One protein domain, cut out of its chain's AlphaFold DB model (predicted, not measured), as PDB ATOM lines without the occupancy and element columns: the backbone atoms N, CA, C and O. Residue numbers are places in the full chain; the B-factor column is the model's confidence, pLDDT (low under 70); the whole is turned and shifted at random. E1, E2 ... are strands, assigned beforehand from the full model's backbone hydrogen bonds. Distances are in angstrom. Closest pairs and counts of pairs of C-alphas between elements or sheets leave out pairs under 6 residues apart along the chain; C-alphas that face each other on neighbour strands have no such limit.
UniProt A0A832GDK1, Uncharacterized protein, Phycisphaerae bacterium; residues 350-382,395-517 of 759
ATOM      1  N   TYR A 350      24.791 -36.043  25.869       92.12
ATOM      2  CA  TYR A 350      25.491 -36.462  24.655       92.12
ATOM      3  C   TYR A 350      24.583 -36.373  23.431       92.12
ATOM      4  O   TYR A 350      23.615 -37.122  23.326       92.12
ATOM      5  N   LEU A 351      24.910 -35.496  22.487       89.62
ATOM      6  CA  LEU A 351      24.226 -35.361  21.201       89.62
ATOM      7  C   LEU A 351      25.274 -35.341  20.080       89.62
ATOM      8  O   LEU A 351      26.350 -34.778  20.284       89.62
ATOM      9  N   ASN A 352      24.965 -35.871  18.891       89.38
ATOM     10  CA  ASN A 352      25.916 -35.919  17.766       89.38
ATOM     11  C   ASN A 352      27.257 -36.528  18.146       89.38
ATOM     12  O   ASN A 352      28.304 -35.905  17.939       89.38
ATOM     13  N   VAL A 353      27.213 -37.677  18.804       94.12
ATOM     14  CA  VAL A 353      28.434 -38.448  18.985       94.12
ATOM     15  C   VAL A 353      28.861 -38.908  17.602       94.12
ATOM     16  O   VAL A 353      28.041 -39.400  16.851       94.12
ATOM     17  N   GLU A 354      30.113 -38.662  17.256       93.88
ATOM     18  CA  GLU A 354      30.698 -38.955  15.954       93.88
ATOM     19  C   GLU A 354      32.160 -39.346  16.180       93.88
ATOM     20  O   GLU A 354      32.803 -38.874  17.125       93.88
ATOM     21  N   PHE A 355      32.732 -40.167  15.302       95.06
ATOM     22  CA  PHE A 355      34.117 -40.613  15.451       95.06
ATOM     23  C   PHE A 355      34.973 -40.240  14.256       95.06
ATOM     24  O   PHE A 355      34.587 -40.330  13.093       95.06
ATOM     25  N   THR A 356      36.193 -39.814  14.560       93.31
ATOM     26  CA  THR A 356      37.217 -39.577  13.541       93.31
ATOM     27  C   THR A 356      37.480 -40.833  12.716       93.31
ATOM     28  O   THR A 356      37.333 -41.951  13.200       93.31
ATOM     29  N   CYS A 357      37.869 -40.662  11.448       86.69
ATOM     30  CA  CYS A 357      37.968 -41.760  10.477       86.69
ATOM     31  C   CYS A 357      38.897 -42.917  10.894       86.69
ATOM     32  O   CYS A 357      38.819 -44.003  10.316       86.69
ATOM     33  N   ASP A 358      39.831 -42.631  11.804       87.69
ATOM     34  CA  ASP A 358      40.843 -43.528  12.353       87.69
ATOM     35  C   ASP A 358      40.456 -44.054  13.748       87.69
ATOM     36  O   ASP A 358      41.240 -44.754  14.385       87.69
ATOM     37  N   GLY A 359      39.262 -43.699  14.228       91.25
ATOM     38  CA  GLY A 359      38.694 -44.117  15.504       91.25
ATOM     39  C   GLY A 359      39.380 -43.528  16.734       91.25
ATOM     40  O   GLY A 359      39.008 -43.895  17.843       91.25
ATOM     41  N   ARG A 360      40.374 -42.636  16.589       93.50
ATOM     42  CA  ARG A 360      41.190 -42.173  17.730       93.50
ATOM     43  C   ARG A 360      40.505 -41.131  18.600       93.50
ATOM     44  O   ARG A 360      40.889 -40.967  19.758       93.50
ATOM     45  N   TYR A 361      39.538 -40.410  18.048       97.25
ATOM     46  CA  TYR A 361      38.833 -39.339  18.742       97.25
ATOM     47  C   TYR A 361      37.328 -39.433  18.541       97.25
ATOM     48  O   TYR A 361      36.861 -39.590  17.408       97.25
ATOM     49  N   MET A 362      36.603 -39.251  19.641       97.94
ATOM     50  CA  MET A 362      35.168 -38.995  19.665       97.94
ATOM     51  C   MET A 362      34.951 -37.485  19.623       97.94
ATOM     52  O   MET A 362      35.524 -36.766  20.442       97.94
ATOM     53  N   VAL A 363      34.129 -37.002  18.700       98.06
ATOM     54  CA  VAL A 363      33.661 -35.615  18.612       98.06
ATOM     55  C   VAL A 363      32.190 -35.618  18.993       98.06
ATOM     56  O   VAL A 363      31.434 -36.449  18.508       98.06
ATOM     57  N   TRP A 364      31.774 -34.731  19.890       97.06
ATOM     58  CA  TRP A 364      30.387 -34.718  20.347       97.06
ATOM     59  C   TRP A 364      29.918 -33.326  20.749       97.06
ATOM     60  O   TRP A 364      30.721 -32.433  21.029       97.06
ATOM     61  N   PHE A 365      28.602 -33.122  20.752       95.44
ATOM     62  CA  PHE A 365      27.965 -31.884  21.179       95.44
ATOM     63  C   PHE A 365      27.255 -32.087  22.516       95.44
ATOM     64  O   PHE A 365      26.363 -32.921  22.655       95.44
ATOM     65  N   GLU A 366      27.621 -31.272  23.493       93.75
ATOM     66  CA  GLU A 366      26.926 -31.200  24.766       93.75
ATOM     67  C   GLU A 366      25.865 -30.105  24.722       93.75
ATOM     68  O   GLU A 366      26.190 -28.916  24.667       93.75
ATOM     69  N   GLY A 367      24.594 -30.495  24.782       87.94
ATOM     70  CA  GLY A 367      23.489 -29.544  24.889       87.94
ATOM     71  C   GLY A 367      23.394 -28.932  26.288       87.94
ATOM     72  O   GLY A 367      23.233 -29.666  27.264       87.94
ATOM     73  N   VAL A 368      23.431 -27.601  26.386       79.38
ATOM     74  CA  VAL A 368      23.383 -26.861  27.659       79.38
ATOM     75  C   VAL A 368      21.991 -26.262  27.884       79.38
ATOM     76  O   VAL A 368      21.366 -25.723  26.972       79.38
ATOM     77  N   GLY A 369      21.502 -26.317  29.125       65.75
ATOM     78  CA  GLY A 369      20.178 -25.802  29.494       65.75
ATOM     79  C   GLY A 369      19.034 -26.777  29.182       65.75
ATOM     80  O   GLY A 369      19.256 -27.950  28.902       65.75
ATOM     81  N   ARG A 370      17.784 -26.307  29.300       52.19
ATOM     82  CA  ARG A 370      16.579 -27.166  29.223       52.19
ATOM     83  C   ARG A 370      16.121 -27.490  27.796       52.19
ATOM     84  O   ARG A 370      15.592 -28.563  27.543       52.19
ATOM     85  N   SER A 371      16.374 -26.585  26.855       55.28
ATOM     86  CA  SER A 371      16.117 -26.779  25.427       55.28
ATOM     87  C   SER A 371      17.468 -26.739  24.723       55.28
ATOM     88  O   SER A 371      17.997 -25.654  24.495       55.28
ATOM     89  N   ALA A 372      18.059 -27.915  24.490       64.88
ATOM     90  CA  ALA A 372      19.440 -28.165  24.048       64.88
ATOM     91  C   ALA A 372      19.783 -27.642  22.628       64.88
ATOM     92  O   ALA A 372      20.325 -28.364  21.792       64.88
ATOM     93  N   VAL A 373      19.432 -26.393  22.324       80.81
ATOM     94  CA  VAL A 373      19.744 -25.705  21.066       80.81
ATOM     95  C   VAL A 373      21.160 -25.151  21.093       80.81
ATOM     96  O   VAL A 373      21.845 -25.212  20.083       80.81
ATOM     97  N   ASP A 374      21.607 -24.645  22.237       88.94
ATOM     98  CA  ASP A 374      22.954 -24.127  22.431       88.94
ATOM     99  C   ASP A 374      23.802 -25.109  23.229       88.94
ATOM    100  O   ASP A 374      23.304 -25.836  24.091       88.94
ATOM    101  N   GLY A 375      25.102 -25.117  22.957       93.12
ATOM    102  CA  GLY A 375      25.976 -26.073  23.609       93.12
ATOM    103  C   GLY A 375      27.438 -25.926  23.253       93.12
ATOM    104  O   GLY A 375      27.890 -24.877  22.778       93.12
ATOM    105  N   ILE A 376      28.181 -26.986  23.533       95.69
ATOM    106  CA  ILE A 376      29.634 -27.025  23.432       95.69
ATOM    107  C   ILE A 376      30.022 -28.226  22.579       95.69
ATOM    108  O   ILE A 376      29.555 -29.334  22.819       95.69
ATOM    109  N   VAL A 377      30.887 -28.009  21.591       97.88
ATOM    110  CA  VAL A 377      31.557 -29.096  20.876       97.88
ATOM    111  C   VAL A 377      32.771 -29.525  21.685       97.88
ATOM    112  O   VAL A 377      33.642 -28.709  22.008       97.88
ATOM    113  N   TRP A 378      32.832 -30.813  21.973       98.06
ATOM    114  CA  TRP A 378      33.922 -31.481  22.657       98.06
ATOM    115  C   TRP A 378      34.604 -32.465  21.713       98.06
ATOM    116  O   TRP A 378      33.977 -32.998  20.797       98.06
ATOM    117  N   HIS A 379      35.877 -32.753  21.971       98.12
ATOM    118  CA  HIS A 379      36.436 -34.041  21.579       98.12
ATOM    119  C   HIS A 379      37.097 -34.729  22.766       98.12
ATOM    120  O   HIS A 379      37.573 -34.062  23.685       98.12
ATOM    121  N   CYS A 380      37.181 -36.051  22.736       98.31
ATOM    122  CA  CYS A 380      38.049 -36.813  23.625       98.31
ATOM    123  C   CYS A 380      38.781 -37.919  22.858       98.31
ATOM    124  O   CYS A 380      38.402 -38.257  21.737       98.31
ATOM    125  N   GLY A 381      39.850 -38.463  23.441       97.44
ATOM    126  CA  GLY A 381      40.517 -39.639  22.888       97.44
ATOM    127  C   GLY A 381      39.700 -40.911  23.103       97.44
ATOM    128  O   GLY A 381      38.918 -41.000  24.046       97.44
ATOM    129  N   VAL A 382      39.924 -41.905  22.253       95.75
ATOM    130  CA  VAL A 382      39.377 -43.257  22.383       95.75
ATOM    131  C   VAL A 382      40.544 -44.233  22.360       95.75
ATOM    132  O   VAL A 382      41.376 -44.201  21.453       95.75
ATOM    133  N   ARG A 395      34.806 -35.652  28.538       95.25
ATOM    134  CA  ARG A 395      35.069 -34.203  28.516       95.25
ATOM    135  C   ARG A 395      36.569 -33.934  28.397       95.25
ATOM    136  O   ARG A 395      37.219 -33.443  29.312       95.25
ATOM    137  N   GLY A 396      37.128 -34.265  27.234       95.94
ATOM    138  CA  GLY A 396      38.531 -33.999  26.912       95.94
ATOM    139  C   GLY A 396      38.788 -32.528  26.590       95.94
ATOM    140  O   GLY A 396      38.998 -31.694  27.466       95.94
ATOM    141  N   PHE A 397      38.811 -32.205  25.303       98.38
ATOM    142  CA  PHE A 397      39.050 -30.862  24.801       98.38
ATOM    143  C   PHE A 397      37.741 -30.115  24.573       98.38
ATOM    144  O   PHE A 397      36.908 -30.521  23.760       98.38
ATOM    145  N   ARG A 398      37.592 -28.969  25.238       97.50
ATOM    146  CA  ARG A 398      36.499 -28.026  24.992       97.50
ATOM    147  C   ARG A 398      36.795 -27.219  23.727       97.50
ATOM    148  O   ARG A 398      37.517 -26.228  23.795       97.50
ATOM    149  N   ALA A 399      36.254 -27.620  22.582       97.50
ATOM    150  CA  ALA A 399      36.662 -27.067  21.294       97.50
ATOM    151  C   ALA A 399      36.086 -25.670  21.024       97.50
ATOM    152  O   ALA A 399      36.837 -24.712  20.846       97.50
ATOM    153  N   PHE A 400      34.759 -25.541  20.975       97.62
ATOM    154  CA  PHE A 400      34.075 -24.262  20.756       97.62
ATOM    155  C   PHE A 400      32.587 -24.342  21.114       97.62
ATOM    156  O   PHE A 400      32.005 -25.421  21.197       97.62
ATOM    157  N   GLU A 401      31.960 -23.185  21.319       95.56
ATOM    158  CA  GLU A 401      30.513 -23.088  21.528       95.56
ATOM    159  C   GLU A 401      29.767 -23.091  20.198       95.56
ATOM    160  O   GLU A 401      30.126 -22.359  19.275       95.56
ATOM    161  N   SER A 402      28.705 -23.882  20.122       94.94
ATOM    162  CA  SER A 402      27.939 -24.127  18.901       94.94
ATOM    163  C   SER A 402      26.441 -24.146  19.199       94.94
ATOM    164  O   SER A 402      26.010 -24.062  20.353       94.94
ATOM    165  N   THR A 403      25.652 -24.284  18.140       91.19
ATOM    166  CA  THR A 403      24.264 -24.736  18.224       91.19
ATOM    167  C   THR A 403      24.165 -26.223  17.879       91.19
ATOM    168  O   THR A 403      25.060 -26.780  17.234       91.19
ATOM    169  N   SER A 404      23.051 -26.858  18.237       88.25
ATOM    170  CA  SER A 404      22.727 -28.237  17.863       88.25
ATOM    171  C   SER A 404      22.501 -28.411  16.360       88.25
ATOM    172  O   SER A 404      22.496 -29.532  15.874       88.25
ATOM    173  N   TRP A 405      22.357 -27.327  15.594       88.06
ATOM    174  CA  TRP A 405      22.239 -27.379  14.134       88.06
ATOM    175  C   TRP A 405      23.598 -27.276  13.437       88.06
ATOM    176  O   TRP A 405      23.802 -27.889  12.390       88.06
ATOM    177  N   ALA A 406      24.535 -26.532  14.030       91.38
ATOM    178  CA  ALA A 406      25.879 -26.299  13.506       91.38
ATOM    179  C   ALA A 406      26.972 -27.114  14.227       91.38
ATOM    180  O   ALA A 406      28.152 -26.751  14.193       91.38
ATOM    181  N   ARG A 407      26.558 -28.220  14.864       91.69
ATOM    182  CA  ARG A 407      27.417 -29.252  15.463       91.69
ATOM    183  C   ARG A 407      28.515 -29.705  14.489       91.69
ATOM    184  O   ARG A 407      28.374 -29.555  13.275       91.69
ATOM    185  N   ALA A 408      29.624 -30.200  15.029       95.44
ATOM    186  CA  ALA A 408      30.795 -30.544  14.233       95.44
ATOM    187  C   ALA A 408      30.813 -32.017  13.846       95.44
ATOM    188  O   ALA A 408      30.525 -32.858  14.692       95.44
ATOM    189  N   ASN A 409      31.234 -32.310  12.617       95.44
ATOM    190  CA  ASN A 409      31.417 -33.681  12.154       95.44
ATOM    191  C   ASN A 409      32.864 -33.923  11.710       95.44
ATOM    192  O   ASN A 409      33.531 -32.989  11.235       95.44
ATOM    193  N   PRO A 410      33.367 -35.150  11.900       95.62
ATOM    194  CA  PRO A 410      34.734 -35.504  11.587       95.62
ATOM    195  C   PRO A 410      34.944 -35.766  10.098       95.62
ATOM    196  O   PRO A 410      34.044 -36.161   9.364       95.62
ATOM    197  N   GLY A 411      36.180 -35.549   9.671       94.56
ATOM    198  CA  GLY A 411      36.702 -35.877   8.357       94.56
ATOM    199  C   GLY A 411      38.161 -36.282   8.470       94.56
ATOM    200  O   GLY A 411      38.729 -36.371   9.567       94.56
ATOM    201  N   CYS A 412      38.788 -36.517   7.327       94.44
ATOM    202  CA  CYS A 412      40.216 -36.772   7.290       94.44
ATOM    203  C   CYS A 412      40.843 -36.407   5.968       94.44
ATOM    204  O   CYS A 412      40.212 -36.438   4.913       94.44
ATOM    205  N   ASP A 413      42.113 -36.071   6.075       94.31
ATOM    206  CA  ASP A 413      42.985 -35.788   4.964       94.31
ATOM    207  C   ASP A 413      44.365 -36.391   5.246       94.31
ATOM    208  O   ASP A 413      44.559 -37.131   6.215       94.31
ATOM    209  N   ARG A 414      45.341 -36.082   4.398       93.62
ATOM    210  CA  ARG A 414      46.720 -36.567   4.515       93.62
ATOM    211  C   ARG A 414      47.404 -36.149   5.820       93.62
ATOM    212  O   ARG A 414      48.357 -36.801   6.233       93.62
ATOM    213  N   GLU A 415      46.948 -35.076   6.470       92.75
ATOM    214  CA  GLU A 415      47.477 -34.635   7.770       92.75
ATOM    215  C   GLU A 415      46.861 -35.413   8.945       92.75
ATOM    216  O   GLU A 415      47.331 -35.300  10.078       92.75
ATOM    217  N   GLY A 416      45.828 -36.217   8.683       93.56
ATOM    218  CA  GLY A 416      45.121 -37.022   9.666       93.56
ATOM    219  C   GLY A 416      43.697 -36.524   9.925       93.56
ATOM    220  O   GLY A 416      43.088 -35.859   9.079       93.56
ATOM    221  N   PRO A 417      43.113 -36.874  11.081       95.81
ATOM    222  CA  PRO A 417      41.741 -36.517  11.387       95.81
ATOM    223  C   PRO A 417      41.591 -35.016  11.655       95.81
ATOM    224  O   PRO A 417      42.459 -34.353  12.228       95.81
ATOM    225  N   TYR A 418      40.437 -34.488  11.275       97.31
ATOM    226  CA  TYR A 418      39.972 -33.158  11.652       97.31
ATOM    227  C   TYR A 418      38.459 -33.181  11.816       97.31
ATOM    228  O   TYR A 418      37.803 -34.156  11.464       97.31
ATOM    229  N   TYR A 419      37.885 -32.109  12.340       98.12
ATOM    230  CA  TYR A 419      36.441 -31.917  12.315       98.12
ATOM    231  C   TYR A 419      36.097 -30.465  12.043       98.12
ATOM    232  O   TYR A 419      36.879 -29.556  12.339       98.12
ATOM    233  N   VAL A 420      34.923 -30.255  11.452       98.06
ATOM    234  CA  VAL A 420      34.435 -28.925  11.092       98.06
ATOM    235  C   VAL A 420      33.020 -28.751  11.616       98.06
ATOM    236  O   VAL A 420      32.167 -29.609  11.413       98.06
ATOM    237  N   GLY A 421      32.774 -27.630  12.286       97.25
ATOM    238  CA  GLY A 421      31.439 -27.172  12.673       97.25
ATOM    239  C   GLY A 421      31.340 -25.658  12.521       97.25
ATOM    240  O   GLY A 421      32.177 -25.050  11.846       97.25
ATOM    241  N   ALA A 422      30.351 -25.027  13.150       96.69
ATOM    242  CA  ALA A 422      30.304 -23.569  13.225       96.69
ATOM    243  C   ALA A 422      30.022 -23.066  14.636       96.69
ATOM    244  O   ALA A 422      29.283 -23.675  15.403       96.69
ATOM    245  N   GLY A 423      30.576 -21.898  14.956       95.12
ATOM    246  CA  GLY A 423      30.188 -21.178  16.161       95.12
ATOM    247  C   GLY A 423      28.727 -20.719  16.103       95.12
ATOM    248  O   GLY A 423      28.112 -20.701  15.038       95.12
ATOM    249  N   ARG A 424      28.174 -20.243  17.227       91.56
ATOM    250  CA  ARG A 424      26.789 -19.710  17.285       91.56
ATOM    251  C   ARG A 424      26.486 -18.598  16.270       91.56
ATOM    252  O   ARG A 424      25.345 -18.420  15.864       91.56
ATOM    253  N   ASN A 425      27.504 -17.851  15.849       92.38
ATOM    254  CA  ASN A 425      27.391 -16.809  14.826       92.38
ATOM    255  C   ASN A 425      27.498 -17.339  13.382       92.38
ATOM    256  O   ASN A 425      27.446 -16.548  12.444       92.38
ATOM    257  N   GLY A 426      27.691 -18.646  13.193       94.00
ATOM    258  CA  GLY A 426      27.834 -19.283  11.888       94.00
ATOM    259  C   GLY A 426      29.221 -19.191  11.253       94.00
ATOM    260  O   GLY A 426      29.361 -19.504  10.068       94.00
ATOM    261  N   ARG A 427      30.256 -18.751  11.988       97.00
ATOM    262  CA  ARG A 427      31.648 -18.862  11.515       97.00
ATOM    263  C   ARG A 427      32.073 -20.319  11.533       97.00
ATOM    264  O   ARG A 427      31.977 -20.955  12.578       97.00
ATOM    265  N   LEU A 428      32.568 -20.815  10.401       97.94
ATOM    266  CA  LEU A 428      33.075 -22.178  10.295       97.94
ATOM    267  C   LEU A 428      34.393 -22.314  11.060       97.94
ATOM    268  O   LEU A 428      35.277 -21.458  10.970       97.94
ATOM    269  N   ILE A 429      34.503 -23.391  11.826       98.38
ATOM    270  CA  ILE A 429      35.636 -23.682  12.697       98.38
ATOM    271  C   ILE A 429      36.127 -25.080  12.352       98.38
ATOM    272  O   ILE A 429      35.368 -26.042  12.443       98.38
ATOM    273  N   LEU A 430      37.396 -25.171  11.968       98.12
ATOM    274  CA  LEU A 430      38.123 -26.415  11.777       98.12
ATOM    275  C   LEU A 430      38.965 -26.682  13.019       98.12
ATOM    276  O   LEU A 430      39.642 -25.786  13.525       98.12
ATOM    277  N   VAL A 431      38.959 -27.920  13.493       98.56
ATOM    278  CA  VAL A 431      39.831 -28.342  14.585       98.56
ATOM    279  C   VAL A 431      40.596 -29.589  14.182       98.56
ATOM    280  O   VAL A 431      40.014 -30.541  13.664       98.56
ATOM    281  N   ARG A 432      41.903 -29.584  14.449       97.69
ATOM    282  CA  ARG A 432      42.754 -30.773  14.354       97.69
ATOM    283  C   ARG A 432      43.103 -31.275  15.754       97.69
ATOM    284  O   ARG A 432      43.806 -30.553  16.467       97.69
ATOM    285  N   PRO A 433      42.622 -32.457  16.172       97.88
ATOM    286  CA  PRO A 433      43.087 -33.091  17.400       97.88
ATOM    287  C   PRO A 433      44.596 -33.350  17.350       97.88
ATOM    288  O   PRO A 433      45.114 -33.836  16.348       97.88
ATOM    289  N   ASP A 434      45.298 -33.058  18.441       95.62
ATOM    290  CA  ASP A 434      46.722 -33.385  18.622       95.62
ATOM    291  C   ASP A 434      46.982 -34.093  19.969       95.62
ATOM    292  O   ASP A 434      48.122 -34.229  20.425       95.62
ATOM    293  N   GLY A 435      45.908 -34.547  20.617       95.81
ATOM    294  CA  GLY A 435      45.904 -35.259  21.885       95.81
ATOM    295  C   GLY A 435      44.473 -35.566  22.339       95.81
ATOM    296  O   GLY A 435      43.524 -35.018  21.787       95.81
ATOM    297  N   PRO A 436      44.286 -36.442  23.339       94.50
ATOM    298  CA  PRO A 436      42.958 -36.825  23.833       94.50
ATOM    299  C   PRO A 436      42.166 -35.655  24.440       94.50
ATOM    300  O   PRO A 436      40.951 -35.718  24.561       94.50
ATOM    301  N   ASN A 437      42.844 -34.583  24.839       95.38
ATOM    302  CA  ASN A 437      42.257 -33.405  25.470       95.38
ATOM    303  C   ASN A 437      42.847 -32.098  24.916       95.38
ATOM    304  O   ASN A 437      42.852 -31.075  25.603       95.38
ATOM    305  N   ARG A 438      43.359 -32.124  23.678       97.38
ATOM    306  CA  ARG A 438      43.982 -30.970  23.027       97.38
ATOM    307  C   ARG A 438      43.775 -31.021  21.513       97.38
ATOM    308  O   ARG A 438      43.835 -32.078  20.886       97.38
ATOM    309  N   GLY A 439      43.557 -29.855  20.918       97.25
ATOM    310  CA  GLY A 439      43.581 -29.699  19.472       97.25
ATOM    311  C   GLY A 439      43.813 -28.260  19.043       97.25
ATOM    312  O   GLY A 439      43.614 -27.309  19.803       97.25
ATOM    313  N   LYS A 440      44.216 -28.100  17.786       98.25
ATOM    314  CA  LYS A 440      44.434 -26.805  17.148       98.25
ATOM    315  C   LYS A 440      43.144 -26.321  16.499       98.25
ATOM    316  O   LYS A 440      42.681 -26.909  15.526       98.25
ATOM    317  N   VAL A 441      42.595 -25.225  17.013       98.12
ATOM    318  CA  VAL A 441      41.387 -24.574  16.487       98.12
ATOM    319  C   VAL A 441      41.772 -23.534  15.435       98.12
ATOM    320  O   VAL A 441      42.670 -22.725  15.651       98.12
ATOM    321  N   SER A 442      41.099 -23.551  14.287       97.50
ATOM    322  CA  SER A 442      41.290 -22.614  13.177       97.50
ATOM    323  C   SER A 442      39.937 -22.128  12.666       97.50
ATOM    324  O   SER A 442      39.059 -22.922  12.346       97.50
ATOM    325  N   VAL A 443      39.754 -20.813  12.581       97.69
ATOM    326  CA  VAL A 443      38.535 -20.223  12.014       97.69
ATOM    327  C   VAL A 443      38.705 -20.119  10.504       97.69
ATOM    328  O   VAL A 443      39.663 -19.500  10.041       97.69
ATOM    329  N   LEU A 444      37.787 -20.708   9.739       97.00
ATOM    330  CA  LEU A 444      37.845 -20.632   8.281       97.00
ATOM    331  C   LEU A 444      37.450 -19.218   7.799       97.00
ATOM    332  O   LEU A 444      36.585 -18.585   8.416       97.00
ATOM    333  N   PRO A 445      38.052 -18.706   6.708       97.00
ATOM    334  CA  PRO A 445      37.778 -17.359   6.198       97.00
ATOM    335  C   PRO A 445      36.369 -17.144   5.635       97.00
ATOM    336  O   PRO A 445      35.944 -15.993   5.540       97.00
ATOM    337  N   ALA A 446      35.646 -18.210   5.264       95.88
ATOM    338  CA  ALA A 446      34.273 -18.121   4.770       95.88
ATOM    339  C   ALA A 446      33.399 -17.225   5.663       95.88
ATOM    340  O   ALA A 446      33.412 -17.328   6.895       95.88
ATOM    341  N   ALA A 447      32.592 -16.371   5.027       94.88
ATOM    342  CA  ALA A 447      31.697 -15.454   5.727       94.88
ATOM    343  C   ALA A 447      30.795 -16.203   6.719       94.88
ATOM    344  O   ALA A 447      30.281 -17.282   6.408       94.88
ATOM    345  N   ALA A 448      30.605 -15.622   7.905       95.81
ATOM    346  CA  ALA A 448      29.750 -16.180   8.944       95.81
ATOM    347  C   ALA A 448      28.296 -16.259   8.461       95.81
ATOM    348  O   ALA A 448      27.771 -15.274   7.944       95.81
ATOM    349  N   ASP A 449      27.640 -17.404   8.649       95.44
ATOM    350  CA  ASP A 449      26.214 -17.533   8.353       95.44
ATOM    351  C   ASP A 449      25.519 -18.461   9.365       95.44
ATOM    352  O   ASP A 449      25.692 -19.682   9.296       95.44
ATOM    353  N   PRO A 450      24.736 -17.917  10.317       91.94
ATOM    354  CA  PRO A 450      24.089 -18.704  11.369       91.94
ATOM    355  C   PRO A 450      22.938 -19.577  10.849       91.94
ATOM    356  O   PRO A 450      22.346 -20.335  11.613       91.94
ATOM    357  N   ARG A 451      22.594 -19.481   9.558       91.88
ATOM    358  CA  ARG A 451      21.576 -20.320   8.911       91.88
ATOM    359  C   ARG A 451      22.142 -21.645   8.406       91.88
ATOM    360  O   ARG A 451      21.369 -22.476   7.928       91.88
ATOM    361  N   ARG A 452      23.466 -21.832   8.473       91.00
ATOM    362  CA  ARG A 452      24.131 -23.089   8.119       91.00
ATOM    363  C   ARG A 452      23.908 -24.145   9.192       91.00
ATOM    364  O   ARG A 452      23.939 -23.860  10.387       91.00
ATOM    365  N   ARG A 453      23.738 -25.380   8.743       91.00
ATOM    366  CA  ARG A 453      23.613 -26.577   9.573       91.00
ATOM    367  C   ARG A 453      24.170 -27.792   8.842       91.00
ATOM    368  O   ARG A 453      24.453 -27.695   7.649       91.00
ATOM    369  N   ALA A 454      24.258 -28.925   9.541       90.00
ATOM    370  CA  ALA A 454      24.706 -30.198   8.968       90.00
ATOM    371  C   ALA A 454      26.039 -30.034   8.215       90.00
ATOM    372  O   ALA A 454      26.091 -30.124   6.993       90.00
ATOM    373  N   ILE A 455      27.092 -29.704   8.961       94.25
ATOM    374  CA  ILE A 455      28.410 -29.368   8.419       94.25
ATOM    375  C   ILE A 455      29.250 -30.637   8.396       94.25
ATOM    376  O   ILE A 455      29.596 -31.138   9.463       94.25
ATOM    377  N   TYR A 456      29.569 -31.157   7.215       94.38
ATOM    378  CA  TYR A 456      30.291 -32.423   7.084       94.38
ATOM    379  C   TYR A 456      31.495 -32.273   6.156       94.38
ATOM    380  O   TYR A 456      31.335 -31.942   4.970       94.38
ATOM    381  N   PRO A 457      32.709 -32.499   6.673       95.81
ATOM    382  CA  PRO A 457      33.898 -32.597   5.850       95.81
ATOM    383  C   PRO A 457      33.994 -33.955   5.140       95.81
ATOM    384  O   PRO A 457      33.381 -34.940   5.542       95.81
ATOM    385  N   THR A 458      34.789 -34.013   4.079       94.75
ATOM    386  CA  THR A 458      35.144 -35.261   3.396       94.75
ATOM    387  C   THR A 458      36.125 -36.117   4.201       94.75
ATOM    388  O   THR A 458      36.915 -35.605   4.994       94.75
ATOM    389  N   CYS A 459      36.160 -37.412   3.887       91.81
ATOM    390  CA  CYS A 459      37.206 -38.346   4.309       91.81
ATOM    391  C   CYS A 459      38.059 -38.756   3.094       91.81
ATOM    392  O   CYS A 459      37.716 -39.722   2.408       91.81
ATOM    393  N   LEU A 460      39.138 -38.012   2.818       91.94
ATOM    394  CA  LEU A 460      40.068 -38.196   1.690       91.94
ATOM    395  C   LEU A 460      41.510 -38.335   2.205       91.94
ATOM    396  O   LEU A 460      42.332 -37.434   2.054       91.94
ATOM    397  N   SER A 461      41.815 -39.456   2.861       86.81
ATOM    398  CA  SER A 461      43.075 -39.662   3.600       86.81
ATOM    399  C   SER A 461      44.356 -39.563   2.755       86.81
ATOM    400  O   SER A 461      45.443 -39.393   3.297       86.81
ATOM    401  N   ASP A 462      44.255 -39.675   1.434       86.44
ATOM    402  CA  ASP A 462      45.360 -39.582   0.478       86.44
ATOM    403  C   ASP A 462      45.587 -38.155  -0.060       86.44
ATOM    404  O   ASP A 462      46.641 -37.863  -0.642       86.44
ATOM    405  N   ARG A 463      44.652 -37.230   0.176       88.12
ATOM    406  CA  ARG A 463      44.663 -35.847  -0.323       88.12
ATOM    407  C   ARG A 463      44.988 -34.853   0.791       88.12
ATOM    408  O   ARG A 463      44.617 -35.057   1.933       88.12
ATOM    409  N   ALA A 464      45.684 -33.760   0.476       85.62
ATOM    410  CA  ALA A 464      45.828 -32.641   1.410       85.62
ATOM    411  C   ALA A 464      44.559 -31.774   1.380       85.62
ATOM    412  O   ALA A 464      44.164 -31.304   0.308       85.62
ATOM    413  N   GLY A 465      43.932 -31.563   2.537       87.12
ATOM    414  CA  GLY A 465      42.626 -30.923   2.625       87.12
ATOM    415  C   GLY A 465      41.502 -31.790   2.055       87.12
ATOM    416  O   GLY A 465      41.607 -33.004   1.909       87.12
ATOM    417  N   GLY A 466      40.397 -31.141   1.720       94.19
ATOM    418  CA  GLY A 466      39.184 -31.809   1.280       94.19
ATOM    419  C   GLY A 466      38.065 -30.803   1.085       94.19
ATOM    420  O   GLY A 466      38.310 -29.603   0.965       94.19
ATOM    421  N   PHE A 467      36.835 -31.285   1.088       96.56
ATOM    422  CA  PHE A 467      35.652 -30.453   0.921       96.56
ATOM    423  C   PHE A 467      34.804 -30.479   2.186       96.56
ATOM    424  O   PHE A 467      34.872 -31.421   2.972       96.56
ATOM    425  N   VAL A 468      34.003 -29.440   2.396       96.81
ATOM    426  CA  VAL A 468      33.029 -29.380   3.491       96.81
ATOM    427  C   VAL A 468      31.698 -28.966   2.905       96.81
ATOM    428  O   VAL A 468      31.609 -27.867   2.361       96.81
ATOM    429  N   PHE A 469      30.674 -29.816   3.011       96.25
ATOM    430  CA  PHE A 469      29.313 -29.416   2.663       96.25
ATOM    431  C   PHE A 469      28.581 -28.894   3.899       96.25
ATOM    432  O   PHE A 469      28.912 -29.232   5.038       96.25
ATOM    433  N   PHE A 470      27.573 -28.066   3.662       94.25
ATOM    434  CA  PHE A 470      26.589 -27.664   4.655       94.25
ATOM    435  C   PHE A 470      25.270 -27.317   3.982       94.25
ATOM    436  O   PHE A 470      25.212 -27.009   2.791       94.25
ATOM    437  N   ILE A 471      24.197 -27.356   4.761       92.88
ATOM    438  CA  ILE A 471      22.872 -26.947   4.310       92.88
ATOM    439  C   ILE A 471      22.579 -25.566   4.874       92.88
ATOM    440  O   ILE A 471      22.683 -25.338   6.080       92.88
ATOM    441  N   GLN A 472      22.213 -24.638   3.999       92.38
ATOM    442  CA  GLN A 472      21.781 -23.300   4.356       92.38
ATOM    443  C   GLN A 472      20.256 -23.224   4.324       92.38
ATOM    444  O   GLN A 472      19.616 -23.484   3.303       92.38
ATOM    445  N   ASN A 473      19.672 -22.803   5.438       91.19
ATOM    446  CA  ASN A 473      18.255 -22.477   5.500       91.19
ATOM    447  C   ASN A 473      17.993 -21.046   5.001       91.19
ATOM    448  O   ASN A 473      18.829 -20.157   5.161       91.19
ATOM    449  N   GLN A 474      16.796 -20.785   4.466       91.94
ATOM    450  CA  GLN A 474      16.403 -19.439   4.028       91.94
ATOM    451  C   GLN A 474      16.506 -18.391   5.153       91.94
ATOM    452  O   GLN A 474      17.074 -17.314   4.941       91.94
ATOM    453  N   ARG A 475      15.936 -18.684   6.334       88.25
ATOM    454  CA  ARG A 475      15.752 -17.709   7.425       88.25
ATOM    455  C   ARG A 475      16.376 -18.147   8.742       88.25
ATOM    456  O   ARG A 475      17.164 -17.399   9.311       88.25
ATOM    457  N   THR A 476      16.012 -19.326   9.235       83.75
ATOM    458  CA  THR A 476      16.373 -19.806  10.578       83.75
ATOM    459  C   THR A 476      16.957 -21.212  10.502       83.75
ATOM    460  O   THR A 476      16.416 -22.043   9.766       83.75
ATOM    461  N   PRO A 477      18.035 -21.521  11.245       79.62
ATOM    462  CA  PRO A 477      18.556 -22.883  11.301       79.62
ATOM    463  C   PRO A 477      17.509 -23.832  11.909       79.62
ATOM    464  O   PRO A 477      16.847 -23.494  12.890       79.62
ATOM    465  N   GLY A 478      17.340 -25.011  11.308       77.00
ATOM    466  CA  GLY A 478      16.395 -26.038  11.759       77.00
ATOM    467  C   GLY A 478      16.015 -27.034  10.662       77.00
ATOM    468  O   GLY A 478      16.273 -26.791   9.487       77.00
ATOM    469  N   ALA A 479      15.387 -28.149  11.035       69.31
ATOM    470  CA  ALA A 479      14.822 -29.094  10.067       69.31
ATOM    471  C   ALA A 479      13.511 -28.551   9.458       69.31
ATOM    472  O   ALA A 479      12.667 -27.989  10.162       69.31
ATOM    473  N   GLY A 480      13.365 -28.668   8.143       62.72
ATOM    474  CA  GLY A 480      12.397 -27.939   7.328       62.72
ATOM    475  C   GLY A 480      11.041 -28.610   7.106       62.72
ATOM    476  O   GLY A 480      10.781 -29.390   6.192       62.72
ATOM    477  N   VAL A 481      10.100 -28.085   7.878       62.94
ATOM    478  CA  VAL A 481       8.726 -27.865   7.432       62.94
ATOM    479  C   VAL A 481       8.539 -26.378   7.151       62.94
ATOM    480  O   VAL A 481       9.131 -25.539   7.837       62.94
ATOM    481  N   ARG A 482       7.655 -26.022   6.210       66.25
ATOM    482  CA  ARG A 482       7.285 -24.608   5.975       66.25
ATOM    483  C   ARG A 482       6.810 -23.885   7.246       66.25
ATOM    484  O   ARG A 482       6.987 -22.676   7.359       66.25
ATOM    485  N   PHE A 483       6.279 -24.614   8.233       60.75
ATOM    486  CA  PHE A 483       5.886 -24.068   9.539       60.75
ATOM    487  C   PHE A 483       7.049 -23.467  10.350       60.75
ATOM    488  O   PHE A 483       6.804 -22.605  11.188       60.75
ATOM    489  N   ASN A 484       8.301 -23.843  10.063       68.06
ATOM    490  CA  ASN A 484       9.495 -23.270  10.699       68.06
ATOM    491  C   ASN A 484       9.979 -21.973  10.019       68.06
ATOM    492  O   ASN A 484      11.017 -21.429  10.391       68.06
ATOM    493  N   GLY A 485       9.239 -21.470   9.022       80.12
ATOM    494  CA  GLY A 485       9.523 -20.205   8.340       80.12
ATOM    495  C   GLY A 485      10.570 -20.288   7.226       80.12
ATOM    496  O   GLY A 485      10.929 -19.252   6.673       80.12
ATOM    497  N   ASN A 486      11.047 -21.489   6.885       86.12
ATOM    498  CA  ASN A 486      11.948 -21.724   5.756       86.12
ATOM    499  C   ASN A 486      11.144 -22.286   4.581       86.12
ATOM    500  O   ASN A 486      10.549 -23.351   4.715       86.12
ATOM    501  N   GLU A 487      11.125 -21.589   3.447       89.56
ATOM    502  CA  GLU A 487      10.458 -22.010   2.199       89.56
ATOM    503  C   GLU A 487      11.371 -22.857   1.309       89.56
ATOM    504  O   GLU A 487      10.899 -23.613   0.459       89.56
ATOM    505  N   TRP A 488      12.680 -22.732   1.508       90.50
ATOM    506  CA  TRP A 488      13.698 -23.490   0.801       90.50
ATOM    507  C   TRP A 488      14.912 -23.753   1.692       90.50
ATOM    508  O   TRP A 488      15.166 -23.041   2.673       90.50
ATOM    509  N   VAL A 489      15.664 -24.775   1.301       90.50
ATOM    510  CA  VAL A 489      16.994 -25.117   1.810       90.50
ATOM    511  C   VAL A 489      17.959 -25.246   0.634       90.50
ATOM    512  O   VAL A 489      17.553 -25.626  -0.465       90.50
ATOM    513  N   GLU A 490      19.225 -24.903   0.839       92.69
ATOM    514  CA  GLU A 490      20.253 -24.940  -0.201       92.69
ATOM    515  C   GLU A 490      21.472 -25.723   0.275       92.69
ATOM    516  O   GLU A 490      22.051 -25.422   1.318       92.69
ATOM    517  N   LEU A 491      21.851 -26.737  -0.494       94.12
ATOM    518  CA  LEU A 491      23.081 -27.480  -0.294       94.12
ATOM    519  C   LEU A 491      24.241 -26.668  -0.858       94.12
ATOM    520  O   LEU A 491      24.209 -26.224  -2.008       94.12
ATOM    521  N   GLN A 492      25.257 -26.473  -0.034       94.69
ATOM    522  CA  GLN A 492      26.444 -25.696  -0.346       94.69
ATOM    523  C   GLN A 492      27.681 -26.499   0.029       94.69
ATOM    524  O   GLN A 492      27.620 -27.393   0.873       94.69
ATOM    525  N   TYR A 493      28.816 -26.156  -0.564       95.81
ATOM    526  CA  TYR A 493      30.101 -26.671  -0.123       95.81
ATOM    527  C   TYR A 493      31.207 -25.622  -0.238       95.81
ATOM    528  O   TYR A 493      31.043 -24.575  -0.871       95.81
ATOM    529  N   LEU A 494      32.338 -25.911   0.395       96.19
ATOM    530  CA  LEU A 494      33.602 -25.213   0.202       96.19
ATOM    531  C   LEU A 494      34.738 -26.218   0.008       96.19
ATOM    532  O   LEU A 494      34.667 -27.352   0.486       96.19
ATOM    533  N   ASP A 495      35.791 -25.776  -0.669       95.81
ATOM    534  CA  ASP A 495      37.079 -26.465  -0.761       95.81
ATOM    535  C   ASP A 495      38.001 -25.916   0.334       95.81
ATOM    536  O   ASP A 495      38.177 -24.702   0.446       95.81
ATOM    537  N   LEU A 496      38.606 -26.781   1.149       95.19
ATOM    538  CA  LEU A 496      39.535 -26.363   2.204       95.19
ATOM    539  C   LEU A 496      40.811 -25.715   1.650       95.19
ATOM    540  O   LEU A 496      41.458 -24.959   2.373       95.19
ATOM    541  N   ALA A 497      41.150 -25.944   0.379       92.88
ATOM    542  CA  ALA A 497      42.220 -25.221  -0.307       92.88
ATOM    543  C   ALA A 497      41.820 -23.783  -0.698       92.88
ATOM    544  O   ALA A 497      42.690 -22.957  -0.969       92.88
ATOM    545  N   LYS A 498      40.516 -23.475  -0.735       94.12
ATOM    546  CA  LYS A 498      39.947 -22.146  -1.032       94.12
ATOM    547  C   LYS A 498      38.828 -21.814  -0.033       94.12
ATOM    548  O   LYS A 498      37.665 -21.665  -0.422       94.12
ATOM    549  N   PRO A 499      39.150 -21.744   1.272       93.25
ATOM    550  CA  PRO A 499      38.158 -21.789   2.344       93.25
ATOM    551  C   PRO A 499      37.378 -20.475   2.524       93.25
ATOM    552  O   PRO A 499      36.556 -20.368   3.430       93.25
ATOM    553  N   ASP A 500      37.642 -19.464   1.698       94.44
ATOM    554  CA  ASP A 500      36.892 -18.215   1.565       94.44
ATOM    555  C   ASP A 500      35.724 -18.319   0.567       94.44
ATOM    556  O   ASP A 500      34.777 -17.531   0.641       94.44
ATOM    557  N   ARG A 501      35.746 -19.310  -0.337       94.19
ATOM    558  CA  ARG A 501      34.748 -19.476  -1.398       94.19
ATOM    559  C   ARG A 501      33.723 -20.555  -1.053       94.19
ATOM    560  O   ARG A 501      34.018 -21.746  -1.065       94.19
ATOM    561  N   VAL A 502      32.481 -20.123  -0.845       95.38
ATOM    562  CA  VAL A 502      31.311 -21.004  -0.717       95.38
ATOM    563  C   VAL A 502      30.597 -21.107  -2.060       95.38
ATOM    564  O   VAL A 502      30.382 -20.096  -2.728       95.38
ATOM    565  N   VAL A 503      30.224 -22.322  -2.452       94.56
ATOM    566  CA  VAL A 503      29.564 -22.620  -3.727       94.56
ATOM    567  C   VAL A 503      28.236 -23.323  -3.465       94.56
ATOM    568  O   VAL A 503      28.169 -24.263  -2.674       94.56
ATOM    569  N   ALA A 504      27.177 -22.861  -4.129       94.69
ATOM    570  CA  ALA A 504      25.869 -23.508  -4.100       94.69
ATOM    571  C   ALA A 504      25.836 -24.708  -5.052       94.69
ATOM    572  O   ALA A 504      26.303 -24.614  -6.186       94.69
ATOM    573  N   ILE A 505      25.262 -25.816  -4.586       94.75
ATOM    574  CA  ILE A 505      25.090 -27.053  -5.354       94.75
ATOM    575  C   ILE A 505      23.653 -27.129  -5.860       94.75
ATOM    576  O   ILE A 505      23.408 -27.179  -7.063       94.75
ATOM    577  N   GLU A 506      22.692 -27.125  -4.936       92.38
ATOM    578  CA  GLU A 506      21.280 -27.287  -5.267       92.38
ATOM    579  C   GLU A 506      20.375 -26.680  -4.201       92.38
ATOM    580  O   GLU A 506      20.602 -26.844  -3.003       92.38
ATOM    581  N   ARG A 507      19.303 -26.020  -4.644       92.75
ATOM    582  CA  ARG A 507      18.240 -25.510  -3.779       92.75
ATOM    583  C   ARG A 507      16.982 -26.349  -3.951       92.75
ATOM    584  O   ARG A 507      16.546 -26.576  -5.077       92.75
ATOM    585  N   GLN A 508      16.373 -26.744  -2.839       89.75
ATOM    586  CA  GLN A 508      15.103 -27.467  -2.819       89.75
ATOM    587  C   GLN A 508      14.068 -26.723  -1.982       89.75
ATOM    588  O   GLN A 508      14.389 -26.098  -0.969       89.75
ATOM    589  N   GLU A 509      12.810 -26.801  -2.403       87.94
ATOM    590  CA  GLU A 509      11.693 -26.298  -1.609       87.94
ATOM    591  C   GLU A 509      11.450 -27.178  -0.382       87.94
ATOM    592  O   GLU A 509      11.528 -28.407  -0.450       87.94
ATOM    593  N   THR A 510      11.077 -26.555   0.733       85.12
ATOM    594  CA  THR A 510      10.609 -27.295   1.906       85.12
ATOM    595  C   THR A 510       9.150 -27.725   1.701       85.12
ATOM    596  O   THR A 510       8.305 -26.933   1.244       85.12
ATOM    597  N   PRO A 511       8.794 -28.979   2.024       78.00
ATOM    598  CA  PRO A 511       7.416 -29.427   1.916       78.00
ATOM    599  C   PRO A 511       6.539 -28.803   3.015       78.00
ATOM    600  O   PRO A 511       7.010 -28.313   4.047       78.00
ATOM    601  N   ARG A 512       5.215 -28.821   2.802       72.06
ATOM    602  CA  ARG A 512       4.242 -28.392   3.828       72.06
ATOM    603  C   ARG A 512       4.231 -29.328   5.044       72.06
ATOM    604  O   ARG A 512       4.037 -28.854   6.155       72.06
ATOM    605  N   LEU A 513       4.418 -30.628   4.823       68.12
ATOM    606  CA  LEU A 513       4.418 -31.702   5.823       68.12
ATOM    607  C   LEU A 513       5.574 -32.665   5.514       68.12
ATOM    608  O   LEU A 513       5.858 -32.907   4.342       68.12
ATOM    609  N   GLY A 514       6.203 -33.236   6.544       67.81
ATOM    610  CA  GLY A 514       7.359 -34.129   6.392       67.81
ATOM    611  C   GLY A 514       8.693 -33.381   6.316       67.81
ATOM    612  O   GLY A 514       8.809 -32.282   6.846       67.81
ATOM    613  N   PHE A 515       9.695 -33.984   5.678       70.00
ATOM    614  CA  PHE A 515      11.049 -33.431   5.546       70.00
ATOM    615  C   PHE A 515      11.354 -33.118   4.090       70.00
ATOM    616  O   PHE A 515      10.950 -33.879   3.206       70.00
ATOM    617  N   ALA A 516      12.105 -32.045   3.825       75.69
ATOM    618  CA  ALA A 516      12.797 -31.970   2.548       75.69
ATOM    619  C   ALA A 516      13.809 -33.132   2.437       75.69
ATOM    620  O   ALA A 516      14.381 -33.564   3.441       75.69
ATOM    621  N   PRO A 517      14.087 -33.638   1.230       75.81
ATOM    622  CA  PRO A 517      15.097 -34.677   1.032       75.81
ATOM    623  C   PRO A 517      16.479 -34.355   1.630       75.81
ATOM    624  O   PRO A 517      17.161 -35.250   2.122       75.81
TER     625      PRO A 517
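This is residues 350 to 382 and 395 to 517 of the 759 residues of an uncharacterized protein of Phycisphaerae bacterium (UniProt A0A832GDK1). Two strongly twisted sheets of four strands each, E1 to E4 and E5 to E8, form a sandwich, and a third four-stranded sheet, E9 to E12, joins it at the strands E5 and E6 through its edge strand E9. E9 lies near the middle of the whole, and E12, at the other edge of the third sheet, is the strand whose centre is farthest from it. The printed part has 156 residues, with no named helix and twelve named strands, E1 to E12 in turn; each sheet is antiparallel, in the orders E1 - E2 - E3 - E4, E5 - E6 - E7 - E8 and E9 - E10 - E11 - E12. The class is all strand. The whole is compact, with a radius of gyration of the C-alphas of 15.3 A and spans of 45 by 37 by 24 A.

Start in the first sheet: find C-alpha 350 at (25.491, -36.462, 24.655), where E1, residues 350 to 355, begins. E2 is residues 361 to 367, and E3, the longest strand, is residues 374 to 382, 25.2 A long. E4 is residues 397 to 403. In the second sheet look for E5 at residues 409 to 413, E6 at residues 416 to 422, E7 at residues 428 to 435, 21.7 A long, and E8 at residues 438 to 443. The third sheet holds E9, residues 452 to 457, beginning at C-alpha 452 at (24.131, -23.089, 8.119), E10, residues 467 to 473, and E11, residues 488 to 495, 23.6 A long. E12, residues 502 to 509, bends by 60 degrees at residue 505 and ends at C-alpha 509 at (11.693, -26.298, -1.609).

In the first sheet E1, E2 and E3 make a meander, each strand the antiparallel neighbour of the one before. Look at N 354 and O 363, 2.9 A apart, between E1 and E2, at N 364 and O 378, 2.9 A, between E2 and E3, and at N 377 and O 400, 2.8 A, between E3 and E4. This sheet and E5 to E8 are a sandwich, two sheets face to face: the facing parts are 10.3 A centre to centre, and the strands of the one stand at 23 degrees to those of the other. Across it the closest C-alphas of E4 and E8 are those of Phe 397 and Arg 438, 5.2 A apart, while E3 and E8 are near each other. E5 to E8 are a second meander; check N 411 and O 418, 2.8 A, for the hairpin E5 and E6, N 429 and O 421, 2.9 A, for E6 and E7, and N 432 and O 440, 3.0 A, for E7 and E8. From E5, step to E9: their closest C-alphas are those of Gly 411 and Pro 457, 5.0 A apart. For E6 and E9 they are those of Gly 421 and Ile 455, 5.7 A apart. E9 to E12 are a third meander, with N 453 and O 471 at 2.9 A, N 472 and O 490 at 2.8 A, and N 491 and O 506 at 2.8 A, all within hydrogen-bond range. E11 and E12 are apart from each strand of the sandwich.

The two C-alphas farthest apart are those of Gly 435 and Arg 512, 45.9 A. Residues 383 to 394 are not printed, and C-alphas 382 and 395 across this cut are 11.8 A apart. Of the links printed whole, E10 to E11 is long, residues 474 to 487. The mean pLDDT of the printed part is 90.5; expect values under 70 at residues 369 to 372, 479 to 484 and 513 to 514.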